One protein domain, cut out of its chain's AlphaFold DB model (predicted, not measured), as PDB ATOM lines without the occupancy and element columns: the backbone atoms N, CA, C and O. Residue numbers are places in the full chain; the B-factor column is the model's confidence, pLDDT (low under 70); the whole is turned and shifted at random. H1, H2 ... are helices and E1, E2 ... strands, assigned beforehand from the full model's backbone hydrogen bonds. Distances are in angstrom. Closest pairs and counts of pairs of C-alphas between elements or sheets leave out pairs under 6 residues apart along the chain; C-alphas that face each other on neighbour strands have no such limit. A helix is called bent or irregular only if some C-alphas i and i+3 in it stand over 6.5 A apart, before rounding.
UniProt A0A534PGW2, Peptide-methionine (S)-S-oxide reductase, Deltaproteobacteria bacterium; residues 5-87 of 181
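Overview. This is residues 5 to 87 of the 181 residues of the protein "Peptide-methionine (S)-S-oxide reductase" of Deltaproteobacteria bacterium (UniProt A0A534PGW2). Two small strand pairs stand side by side: a long hairpin, E1 and E2, with H1 packed on it, and a short pair, E3 and E4, with H3 packed on it. H2 packs on H3 and reaches toward H1, while the last residues run back to the hairpin, where residues 85 to 86 pair with E1. The printed part has 83 residues, with three named helices and four named strands in the order H1, E1, E2, H2, E3, H3, E4; the class is mixed, helices and strands. E1 and E2 form an antiparallel sheet, and E3 and E4 a parallel one. The whole is compact and rounded, with a radius of gyration of the C-alphas of 11.5 A and spans of 29 by 27 by 20 A.

Arrangement. H1, residues 5 to 12, comes closest to E1, residues 17 to 25, at the C-alphas of Glu 8 and Thr 20, 5.8 A apart. E1 bends by 65 degrees at residue 22. E1 and E2, residues 28 to 35, form a hairpin, antiparallel at 157 degrees; N 21 and O 32 are 2.9 A apart, and N 30 and O 23 are 2.8 A apart, both within hydrogen-bond range. H2, residues 42 to 51, is close to H1 but not clearly touching it, the closest C-alphas being those of Leu 11 and Ala 49, 6.6 A apart. E2 and E3, residues 58 to 60, are near each other, with 5 pairs of C-alphas within 10 A. H3, residues 63 to 76, touches H2, the closest C-alphas being those of Pro 43 and Ala 68, 5.8 A apart; they run the same way at a shallow tilt of 16 degrees. E3, H3 and E4, residues 77 to 79, form a strand-helix-strand unit, two parallel neighbour strands with a helix between them in the chain, and its crossover is right-handed. N 60 and O 78 are within hydrogen-bond range at 2.8 A. H1 and H3 are apart. In H1 and H2 every O i to N i+4 pair is within hydrogen-bond range; in H3, 7 of 10 are.

Along the chain. H1 begins at C-alpha 5, (1.107, 11.350, -7.155). E1 is 19.8 A long and E2 21.5 A, H2 14.3 A and H3 14.5 A. H3 is irregular, with C-alphas 72 and 75 9.6 A apart. E4 ends at C-alpha 79, (23.578, 5.563, -10.780).

Size, cuts and confidence. The C-alphas of Gly 27 and Arg 38, the two farthest apart, are 31.8 A from each other. The printed part has no cut, and no link is long. The mean pLDDT of the printed part is 96.9, and no printed residue is under 70.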
ATOM      1  N   TRP A   5       2.010  10.571  -8.027       96.88
ATOM      2  CA  TRP A   5       1.107  11.350  -7.155       96.88
ATOM      3  C   TRP A   5       1.069  10.791  -5.731       96.88
ATOM      4  O   TRP A   5       1.286  11.511  -4.754       96.88
ATOM      5  N   GLU A   6       0.841   9.482  -5.624       96.19
ATOM      6  CA  GLU A   6       0.901   8.751  -4.358       96.19
ATOM      7  C   GLU A   6       2.321   8.786  -3.792       96.19
ATOM      8  O   GLU A   6       2.514   8.948  -2.590       96.19
ATOM      9  N   GLY A   7       3.319   8.703  -4.676       97.25
ATOM     10  CA  GLY A   7       4.728   8.855  -4.345       97.25
ATOM     11  C   GLY A   7       5.052  10.178  -3.651       97.25
ATOM     12  O   GLY A   7       5.670  10.173  -2.590       97.25
ATOM     13  N   GLU A   8       4.629  11.307  -4.220       97.94
ATOM     14  CA  GLU A   8       4.834  12.642  -3.654       97.94
ATOM     15  C   GLU A   8       4.150  12.772  -2.295       97.94
ATOM     16  O   GLU A   8       4.745  13.298  -1.355       97.94
ATOM     17  N   ALA A   9       2.923  12.262  -2.159       97.56
ATOM     18  CA  ALA A   9       2.216  12.289  -0.885       97.56
ATOM     19  C   ALA A   9       2.911  11.423   0.180       97.56
ATOM     20  O   ALA A   9       3.149  11.886   1.295       97.56
ATOM     21  N   ALA A  10       3.287  10.189  -0.159       97.75
ATOM     22  CA  ALA A  10       3.914   9.257   0.773       97.75
ATOM     23  C   ALA A  10       5.322   9.712   1.189       97.75
ATOM     24  O   ALA A  10       5.642   9.752   2.377       97.75
ATOM     25  N   LEU A  11       6.165  10.090   0.225       98.25
ATOM     26  CA  LEU A  11       7.535  10.536   0.488       98.25
ATOM     27  C   LEU A  11       7.556  11.921   1.141       98.25
ATOM     28  O   LEU A  11       8.342  12.151   2.058       98.25
ATOM     29  N   GLY A  12       6.649  12.819   0.747       97.94
ATOM     30  CA  GLY A  12       6.483  14.134   1.366       97.94
ATOM     31  C   GLY A  12       6.030  14.085   2.830       97.94
ATOM     32  O   GLY A  12       6.207  15.055   3.570       97.94
ATOM     33  N   ALA A  13       5.486  12.953   3.291       97.75
ATOM     34  CA  ALA A  13       5.139  12.730   4.693       97.75
ATOM     35  C   ALA A  13       6.354  12.407   5.582       97.75
ATOM     36  O   ALA A  13       6.259  12.539   6.800       97.75
ATOM     37  N   LEU A  14       7.508  12.035   5.014       98.19
ATOM     38  CA  LEU A  14       8.699  11.672   5.787       98.19
ATOM     39  C   LEU A  14       9.356  12.899   6.416       98.19
ATOM     40  O   LEU A  14       9.604  13.891   5.732       98.19
ATOM     41  N   GLU A  15       9.628  12.868   7.718       97.00
ATOM     42  CA  GLU A  15      10.391  13.926   8.386       97.00
ATOM     43  C   GLU A  15      11.777  14.083   7.734       97.00
ATOM     44  O   GLU A  15      12.387  13.107   7.303       97.00
ATOM     45  N   GLY A  16      12.232  15.327   7.565       97.44
ATOM     46  CA  GLY A  16      13.465  15.648   6.841       97.44
ATOM     47  C   GLY A  16      13.316  15.795   5.322       97.44
ATOM     48  O   GLY A  16      14.162  16.442   4.711       97.44
ATOM     49  N   VAL A  17      12.234  15.308   4.700       98.25
ATOM     50  CA  VAL A  17      11.897  15.680   3.312       98.25
ATOM     51  C   VAL A  17      11.375  17.120   3.278       98.25
ATOM     52  O   VAL A  17      10.479  17.488   4.045       98.25
ATOM     53  N   VAL A  18      11.970  17.932   2.402       97.94
ATOM     54  CA  VAL A  18      11.722  19.374   2.255       97.94
ATOM     55  C   VAL A  18      10.863  19.676   1.035       97.94
ATOM     56  O   VAL A  18       9.988  20.529   1.117       97.94
ATOM     57  N   ALA A  19      11.115  19.006  -0.088       97.50
ATOM     58  CA  ALA A  19      10.339  19.185  -1.307       97.50
ATOM     59  C   ALA A  19      10.274  17.884  -2.107       97.50
ATOM     60  O   ALA A  19      11.221  17.089  -2.090       97.50
ATOM     61  N   THR A  20       9.175  17.705  -2.831       97.62
ATOM     62  CA  THR A  20       8.988  16.646  -3.825       97.62
ATOM     63  C   THR A  20       8.799  17.271  -5.198       97.62
ATOM     64  O   THR A  20       8.345  18.410  -5.312       97.62
ATOM     65  N   ARG A  21       9.169  16.531  -6.241       97.12
ATOM     66  CA  ARG A  21       8.872  16.903  -7.620       97.12
ATOM     67  C   ARG A  21       8.546  15.661  -8.433       97.12
ATOM     68  O   ARG A  21       9.396  14.781  -8.577       97.12
ATOM     69  N   ALA A  22       7.345  15.615  -8.993       97.75
ATOM     70  CA  ALA A  22       6.935  14.577  -9.926       97.75
ATOM     71  C   ALA A  22       7.661  14.724 -11.271       97.75
ATOM     72  O   ALA A  22       7.796  15.823 -11.828       97.75
ATOM     73  N   GLY A  23       8.108  13.607 -11.833       97.19
ATOM     74  CA  GLY A  23       8.800  13.604 -13.112       97.19
ATOM     75  C   GLY A  23       8.988  12.221 -13.701       97.19
ATOM     76  O   GLY A  23       8.485  11.222 -13.196       97.19
ATOM     77  N   PHE A  24       9.751  12.183 -14.784       96.56
ATOM     78  CA  PHE A  24      10.087  10.971 -15.506       96.56
ATOM     79  C   PHE A  24      11.598  10.841 -15.609       96.56
ATOM     80  O   PHE A  24      12.274  11.793 -16.012       96.56
ATOM     81  N   LEU A  25      12.117   9.668 -15.268       95.19
ATOM     82  CA  LEU A  25      13.529   9.347 -15.399       95.19
ATOM     83  C   LEU A  25      13.657   7.917 -15.911       95.19
ATOM     84  O   LEU A  25      13.031   7.015 -15.364       95.19
ATOM     85  N   ASP A  26      14.431   7.735 -16.983       92.50
ATOM     86  CA  ASP A  26      14.590   6.439 -17.658       92.50
ATOM     87  C   ASP A  26      13.246   5.803 -18.083       92.50
ATOM     88  O   ASP A  26      12.983   4.623 -17.881       92.50
ATOM     89  N   GLY A  27      12.331   6.634 -18.598       90.81
ATOM     90  CA  GLY A  27      10.989   6.208 -19.018       90.81
ATOM     91  C   GLY A  27      10.017   5.882 -17.875       90.81
ATOM     92  O   GLY A  27       8.834   5.677 -18.138       90.81
ATOM     93  N   GLU A  28      10.470   5.889 -16.621       92.12
ATOM     94  CA  GLU A  28       9.656   5.572 -15.450       92.12
ATOM     95  C   GLU A  28       9.148   6.834 -14.744       92.12
ATOM     96  O   GLU A  28       9.823   7.866 -14.693       92.12
ATOM     97  N   GLU A  29       7.963   6.735 -14.139       96.31
ATOM     98  CA  GLU A  29       7.498   7.725 -13.172       96.31
ATOM     99  C   GLU A  29       8.424   7.765 -11.953       96.31
ATOM    100  O   GLU A  29       8.773   6.744 -11.356       96.31
ATOM    101  N   SER A  30       8.805   8.975 -11.562       96.62
ATOM    102  CA  SER A  30       9.775   9.225 -10.507       96.62
ATOM    103  C   SER A  30       9.357  10.415  -9.653       96.62
ATOM    104  O   SER A  30       8.661  11.328 -10.103       96.62
ATOM    105  N   VAL A  31       9.807  10.398  -8.401       97.81
ATOM    106  CA  VAL A  31       9.688  11.532  -7.486       97.81
ATOM    107  C   VAL A  31      11.091  11.933  -7.072       97.81
ATOM    108  O   VAL A  31      11.809  11.160  -6.436       97.81
ATOM    109  N   GLU A  32      11.487  13.143  -7.445       96.88
ATOM    110  CA  GLU A  32      12.746  13.734  -7.010       96.88
ATOM    111  C   GLU A  32      12.557  14.391  -5.640       96.88
ATOM    112  O   GLU A  32      11.565  15.082  -5.403       96.88
ATOM    113  N   LEU A  33      13.502  14.155  -4.729       97.50
ATOM    114  CA  LEU A  33      13.413  14.596  -3.341       97.50
ATOM    115  C   LEU A  33      14.516  15.598  -3.018       97.50
ATOM    116  O   LEU A  33      15.697  15.316  -3.211       97.50
ATOM    117  N   SER A  34      14.126  16.728  -2.434       97.12
ATOM    118  CA  SER A  34      15.027  17.564  -1.637       97.12
ATOM    119  C   SER A  34      14.826  17.224  -0.166       97.12
ATOM    120  O   SER A  34      13.688  17.194   0.308       97.12
ATOM    121  N   PHE A  35      15.906  16.970   0.569       98.19
ATOM    122  CA  PHE A  35      15.846  16.586   1.979       98.19
ATOM    123  C   PHE A  35      16.978  17.234   2.782       98.19
ATOM    124  O   PHE A  35      18.015  17.592   2.223       98.19
ATOM    125  N   ASP A  36      16.772  17.386   4.088       97.94
ATOM    126  CA  ASP A  36      17.791  17.862   5.022       97.94
ATOM    127  C   ASP A  36      18.552  16.663   5.620       97.94
ATOM    128  O   ASP A  36      17.980  15.925   6.433       97.94
ATOM    129  N   PRO A  37      19.838  16.455   5.267       97.19
ATOM    130  CA  PRO A  37      20.622  15.329   5.766       97.19
ATOM    131  C   PRO A  37      20.882  15.374   7.279       97.19
ATOM    132  O   PRO A  37      21.283  14.359   7.845       97.19
ATOM    133  N   ARG A  38      20.645  16.515   7.946       98.12
ATOM    134  CA  ARG A  38      20.728  16.643   9.412       98.12
ATOM    135  C   ARG A  38      19.513  16.040  10.121       98.12
ATOM    136  O   ARG A  38      19.591  15.769  11.312       98.12
ATOM    137  N   VAL A  39      18.409  15.849   9.395       98.19
ATOM    138  CA  VAL A  39      17.150  15.291   9.910       98.19
ATOM    139  C   VAL A  39      16.954  13.857   9.424       98.19
ATOM    140  O   VAL A  39      16.603  12.983  10.211       98.19
ATOM    141  N   ILE A  40      17.214  13.589   8.139       98.44
ATOM    142  CA  ILE A  40      17.135  12.241   7.568       98.44
ATOM    143  C   ILE A  40      18.358  11.940   6.704       98.44
ATOM    144  O   ILE A  40      18.623  12.596   5.699       98.44
ATOM    145  N   SER A  41      19.115  10.911   7.083       98.38
ATOM    146  CA  SER A  41      20.248  10.456   6.275       98.38
ATOM    147  C   SER A  41      19.768   9.807   4.971       98.38
ATOM    148  O   SER A  41      18.683   9.231   4.915       98.38
ATOM    149  N   TYR A  42      20.595   9.834   3.922       98.50
ATOM    150  CA  TYR A  42      20.252   9.186   2.651       98.50
ATOM    151  C   TYR A  42      19.924   7.678   2.788       98.50
ATOM    152  O   TYR A  42      18.906   7.253   2.239       98.50
ATOM    153  N   PRO A  43      20.700   6.852   3.528       98.38
ATOM    154  CA  PRO A  43      20.340   5.448   3.737       98.38
ATOM    155  C   PRO A  43      18.985   5.282   4.436       98.38
ATOM    156  O   PRO A  43      18.182   4.446   4.024       98.38
ATOM    157  N   GLU A  44      18.700   6.094   5.459       98.62
ATOM    158  CA  GLU A  44      17.404   6.037   6.141       98.62
ATOM    159  C   GLU A  44      16.271   6.465   5.202       98.62
ATOM    160  O   GLU A  44      15.255   5.783   5.129       98.62
ATOM    161  N   LEU A  45      16.462   7.509   4.389       98.56
ATOM    162  CA  LEU A  45      15.488   7.922   3.377       98.56
ATOM    163  C   LEU A  45      15.163   6.784   2.397       98.56
ATOM    164  O   LEU A  45      13.988   6.504   2.156       98.56
ATOM    165  N   VAL A  46      16.176   6.080   1.880       98.50
ATOM    166  CA  VAL A  46      15.980   4.924   0.985       98.50
ATOM    167  C   VAL A  46      15.233   3.793   1.693       98.50
ATOM    168  O   VAL A  46      14.304   3.217   1.125       98.50
ATOM    169  N   LYS A  47      15.591   3.491   2.945       98.44
ATOM    170  CA  LYS A  47      14.917   2.468   3.757       98.44
ATOM    171  C   LYS A  47      13.440   2.809   3.980       98.44
ATOM    172  O   LYS A  47      12.577   1.954   3.776       98.44
ATOM    173  N   ARG A  48      13.131   4.057   4.344       98.31
ATOM    174  CA  ARG A  48      11.755   4.546   4.536       98.31
ATOM    175  C   ARG A  48      10.969   4.533   3.226       98.31
ATOM    176  O   ARG A  48       9.840   4.050   3.206       98.31
ATOM    177  N   ALA A  49      11.574   4.970   2.122       97.88
ATOM    178  CA  ALA A  49      10.964   4.901   0.795       97.88
ATOM    179  C   ALA A  49      10.653   3.454   0.378       97.88
ATOM    180  O   ALA A  49       9.593   3.188  -0.188       97.88
ATOM    181  N   ALA A  50      11.536   2.499   0.687       97.25
ATOM    182  CA  ALA A  50      11.295   1.080   0.433       97.25
ATOM    183  C   ALA A  50      10.127   0.528   1.264       97.25
ATOM    184  O   ALA A  50       9.271  -0.158   0.708       97.25
ATOM    185  N   ALA A  51      10.043   0.879   2.552       97.12
ATOM    186  CA  ALA A  51       8.925   0.494   3.417       97.12
ATOM    187  C   ALA A  51       7.576   1.051   2.924       97.12
ATOM    188  O   ALA A  51       6.551   0.382   3.029       97.12
ATOM    189  N   LEU A  52       7.589   2.238   2.309       96.19
ATOM    190  CA  LEU A  52       6.430   2.861   1.658       96.19
ATOM    191  C   LEU A  52       6.144   2.319   0.244       96.19
ATOM    192  O   LEU A  52       5.314   2.880  -0.465       96.19
ATOM    193  N   LYS A  53       6.853   1.275  -0.214       95.94
ATOM    194  CA  LYS A  53       6.771   0.741  -1.593       95.94
ATOM    195  C   LYS A  53       7.042   1.801  -2.679       95.94
ATOM    196  O   LYS A  53       6.655   1.652  -3.837       95.94
ATOM    197  N   CYS A  54       7.771   2.856  -2.318       95.94
ATOM    198  CA  CYS A  54       8.139   3.967  -3.194       95.94
ATOM    199  C   CYS A  54       9.548   3.832  -3.792       95.94
ATOM    200  O   CYS A  54       9.944   4.661  -4.601       95.94
ATOM    201  N   ALA A  55      10.291   2.775  -3.448       94.94
ATOM    202  CA  ALA A  55      11.643   2.511  -3.950       94.94
ATOM    203  C   ALA A  55      11.691   1.332  -4.944       94.94
ATOM    204  O   ALA A  55      12.531   0.440  -4.813       94.94
ATOM    205  N   THR A  56      10.772   1.275  -5.916       92.88
ATOM    206  CA  THR A  56      10.821   0.254  -6.989       92.88
ATOM    207  C   THR A  56      12.082   0.402  -7.839       92.88
ATOM    208  O   THR A  56      12.674  -0.600  -8.225       92.88
ATOM    209  N   ARG A  57      12.534   1.647  -8.022       95.62
ATOM    210  CA  ARG A  57      13.826   2.032  -8.586       95.62
ATOM    211  C   ARG A  57      14.367   3.227  -7.806       95.62
ATOM    212  O   ARG A  57      13.593   4.075  -7.363       95.62
ATOM    213  N   VAL A  58      15.677   3.266  -7.577       97.31
ATOM    214  CA  VAL A  58      16.354   4.353  -6.856       97.31
ATOM    215  C   VAL A  58      17.472   4.894  -7.730       97.31
ATOM    216  O   VAL A  58      18.420   4.176  -8.035       97.31
ATOM    217  N   PHE A  59      17.375   6.169  -8.093       97.00
ATOM    218  CA  PHE A  59      18.392   6.871  -8.869       97.00
ATOM    219  C   PHE A  59      19.328   7.622  -7.919       97.00
ATOM    220  O   PHE A  59      18.968   8.644  -7.337       97.00
ATOM    221  N   ALA A  60      20.525   7.079  -7.715       97.19
ATOM    222  CA  ALA A  60      21.548   7.674  -6.869       97.19
ATOM    223  C   ALA A  60      22.343   8.754  -7.624       97.19
ATOM    224  O   ALA A  60      22.799   8.534  -8.751       97.19
ATOM    225  N   ARG A  61      22.563   9.899  -6.965       95.56
ATOM    226  CA  ARG A  61      23.283  11.074  -7.499       95.56
ATOM    227  C   ARG A  61      24.794  11.039  -7.261       95.56
ATOM    228  O   ARG A  61      25.504  11.952  -7.654       95.56
ATOM    229  N   SER A  62      25.296  10.006  -6.595       96.50
ATOM    230  CA  SER A  62      26.730   9.793  -6.393       96.50
ATOM    231  C   SER A  62      27.034   8.317  -6.170       96.50
ATOM    232  O   SER A  62      26.146   7.542  -5.808       96.50
ATOM    233  N   GLU A  63      28.299   7.927  -6.320       97.81
ATOM    234  CA  GLU A  63      28.745   6.561  -6.012       97.81
ATOM    235  C   GLU A  63      28.526   6.197  -4.538       97.81
ATOM    236  O   GLU A  63      28.120   5.080  -4.215       97.81
ATOM    237  N   ALA A  64      28.704   7.161  -3.629       97.31
ATOM    238  CA  ALA A  64      28.440   6.961  -2.206       97.31
ATOM    239  C   ALA A  64      26.955   6.656  -1.943       97.31
ATOM    240  O   ALA A  64      26.627   5.727  -1.197       97.31
ATOM    241  N   GLN A  65      26.051   7.400  -2.594       97.88
ATOM    242  CA  GLN A  65      24.616   7.123  -2.545       97.88
ATOM    243  C   GLN A  65      24.289   5.767  -3.176       97.88
ATOM    244  O   GLN A  65      23.546   4.988  -2.582       97.88
ATOM    245  N   LEU A  66      24.882   5.436  -4.325       98.50
ATOM    246  CA  LEU A  66      24.649   4.158  -4.993       98.50
ATOM    247  C   LEU A  66      25.036   2.985  -4.084       98.50
ATOM    248  O   LEU A  66      24.239   2.066  -3.894       98.50
ATOM    249  N   GLY A  67      26.224   3.033  -3.480       98.38
ATOM    250  CA  GLY A  67      26.688   2.009  -2.547       98.38
ATOM    251  C   GLY A  67      25.766   1.860  -1.334       98.38
ATOM    252  O   GLY A  67      25.434   0.742  -0.942       98.38
ATOM    253  N   ALA A  68      25.301   2.976  -0.762       98.06
ATOM    254  CA  ALA A  68      24.338   2.961   0.336       98.06
ATOM    255  C   ALA A  68      22.979   2.370  -0.065       98.06
ATOM    256  O   ALA A  68      22.443   1.529   0.654       98.06
ATOM    257  N   ALA A  69      22.442   2.768  -1.218       98.31
ATOM    258  CA  ALA A  69      21.161   2.282  -1.709       98.31
ATOM    259  C   ALA A  69      21.226   0.794  -2.081       98.31
ATOM    260  O   ALA A  69      20.330   0.040  -1.708       98.31
ATOM    261  N   ARG A  70      22.303   0.324  -2.727       98.38
ATOM    262  CA  ARG A  70      22.475  -1.096  -3.089       98.38
ATOM    263  C   ARG A  70      22.451  -2.027  -1.880       98.38
ATOM    264  O   ARG A  70      21.881  -3.108  -1.976       98.38
ATOM    265  N   ARG A  71      22.980  -1.600  -0.726       98.06
ATOM    266  CA  ARG A  71      22.891  -2.372   0.528       98.06
ATOM    267  C   ARG A  71      21.456  -2.553   1.038       98.06
ATOM    268  O   ARG A  71      21.205  -3.478   1.798       98.06
ATOM    269  N   LEU A  72      20.531  -1.678   0.642       98.00
ATOM    270  CA  LEU A  72      19.147  -1.663   1.125       98.00
ATOM    271  C   LEU A  72      18.151  -2.211   0.099       98.00
ATOM    272  O   LEU A  72      17.185  -2.877   0.465       98.00
ATOM    273  N   VAL A  73      18.356  -1.907  -1.185       97.94
ATOM    274  CA  VAL A  73      17.407  -2.227  -2.261       97.94
ATOM    275  C   VAL A  73      17.999  -3.074  -3.390       97.94
ATOM    276  O   VAL A  73      17.284  -3.415  -4.335       97.94
ATOM    277  N   GLY A  74      19.271  -3.466  -3.287       97.56
ATOM    278  CA  GLY A  74      19.946  -4.322  -4.261       97.56
ATOM    279  C   GLY A  74      20.009  -3.690  -5.652       97.56
ATOM    280  O   GLY A  74      20.255  -2.491  -5.794       97.56
ATOM    281  N   GLY A  75      19.747  -4.502  -6.680       96.62
ATOM    282  CA  GLY A  75      19.792  -4.093  -8.090       96.62
ATOM    283  C   GLY A  75      18.783  -3.014  -8.497       96.62
ATOM    284  O   GLY A  75      18.913  -2.448  -9.575       96.62
ATOM    285  N   ARG A  76      17.814  -2.671  -7.635       96.69
ATOM    286  CA  ARG A  76      16.890  -1.545  -7.866       96.69
ATOM    287  C   ARG A  76      17.579  -0.180  -7.785       96.69
ATOM    288  O   ARG A  76      17.010   0.811  -8.235       96.69
ATOM    289  N   ALA A  77      18.766  -0.107  -7.181       97.94
ATOM    290  CA  ALA A  77      19.557   1.114  -7.121       97.94
ATOM    291  C   ALA A  77      20.500   1.228  -8.325       97.94
ATOM    292  O   ALA A  77      21.377   0.381  -8.531       97.94
ATOM    293  N   VAL A  78      20.353   2.322  -9.069       97.31
ATOM    294  CA  VAL A  78      21.152   2.660 -10.250       97.31
ATOM    295  C   VAL A  78      21.771   4.045 -10.094       97.31
ATOM    296  O   VAL A  78      21.240   4.910  -9.395       97.31
ATOM    297  N   ARG A  79      22.922   4.257 -10.728       96.75
ATOM    298  CA  ARG A  79      23.578   5.563 -10.780       96.75
ATOM    299  C   ARG A  79      22.952   6.393 -11.897       96.75
ATOM    300  O   ARG A  79      22.842   5.900 -13.012       96.75
ATOM    301  N   SER A  80      22.570   7.634 -11.611       95.56
ATOM    302  CA  SER A  80      22.186   8.598 -12.649       95.56
ATOM    303  C   SER A  80      22.431  10.038 -12.196       95.56
ATOM    304  O   SER A  80      22.021  10.435 -11.101       95.56
ATOM    305  N   ASP A  81      23.081  10.827 -13.048       92.69
ATOM    306  CA  ASP A  81      23.229  12.282 -12.893       92.69
ATOM    307  C   ASP A  81      22.108  13.073 -13.566       92.69
ATOM    308  O   ASP A  81      21.995  14.280 -13.376       92.69
ATOM    309  N   GLU A  82      21.241  12.398 -14.318       93.12
ATOM    310  CA  GLU A  82      20.188  13.048 -15.083       93.12
ATOM    311  C   GLU A  82      19.062  13.542 -14.179       93.12
ATOM    312  O   GLU A  82      18.417  12.782 -13.449       93.12
ATOM    313  N   THR A  83      18.775  14.832 -14.245       90.25
ATOM    314  CA  THR A  83      17.585  15.398 -13.614       90.25
ATOM    315  C   THR A  83      16.330  14.807 -14.252       90.25
ATOM    316  O   THR A  83      16.207  14.781 -15.475       90.25
ATOM    317  N   ALA A  84      15.366  14.371 -13.434       93.38
ATOM    318  CA  ALA A  84      14.108  13.849 -13.964       93.38
ATOM    319  C   ALA A  84      13.394  14.925 -14.796       93.38
ATOM    320  O   ALA A  84      13.209  16.061 -14.327       93.38
ATOM    321  N   ARG A  85      12.935  14.567 -16.002       96.44
ATOM    322  CA  ARG A  85      12.091  15.437 -16.827       96.44
ATOM    323  C   ARG A  85      10.816  15.732 -16.046       96.44
ATOM    324  O   ARG A  85      10.088  14.809 -15.691       96.44
ATOM    325  N   ALA A  86      10.541  17.002 -15.769       96.56
ATOM    326  CA  ALA A  86       9.383  17.379 -14.962       96.56
ATOM    327  C   ALA A  86       8.064  16.887 -15.590       96.56
ATOM    328  O   ALA A  86       7.869  16.976 -16.808       96.56
ATOM    329  N   ALA A  87       7.162  16.375 -14.749       97.00
ATOM    330  CA  ALA A  87       5.772  16.143 -15.129       97.00
ATOM    331  C   ALA A  87       5.046  17.486 -15.326       97.00
ATOM    332  O   ALA A  87       5.588  18.551 -15.001       97.00
TER     333      ALA A  87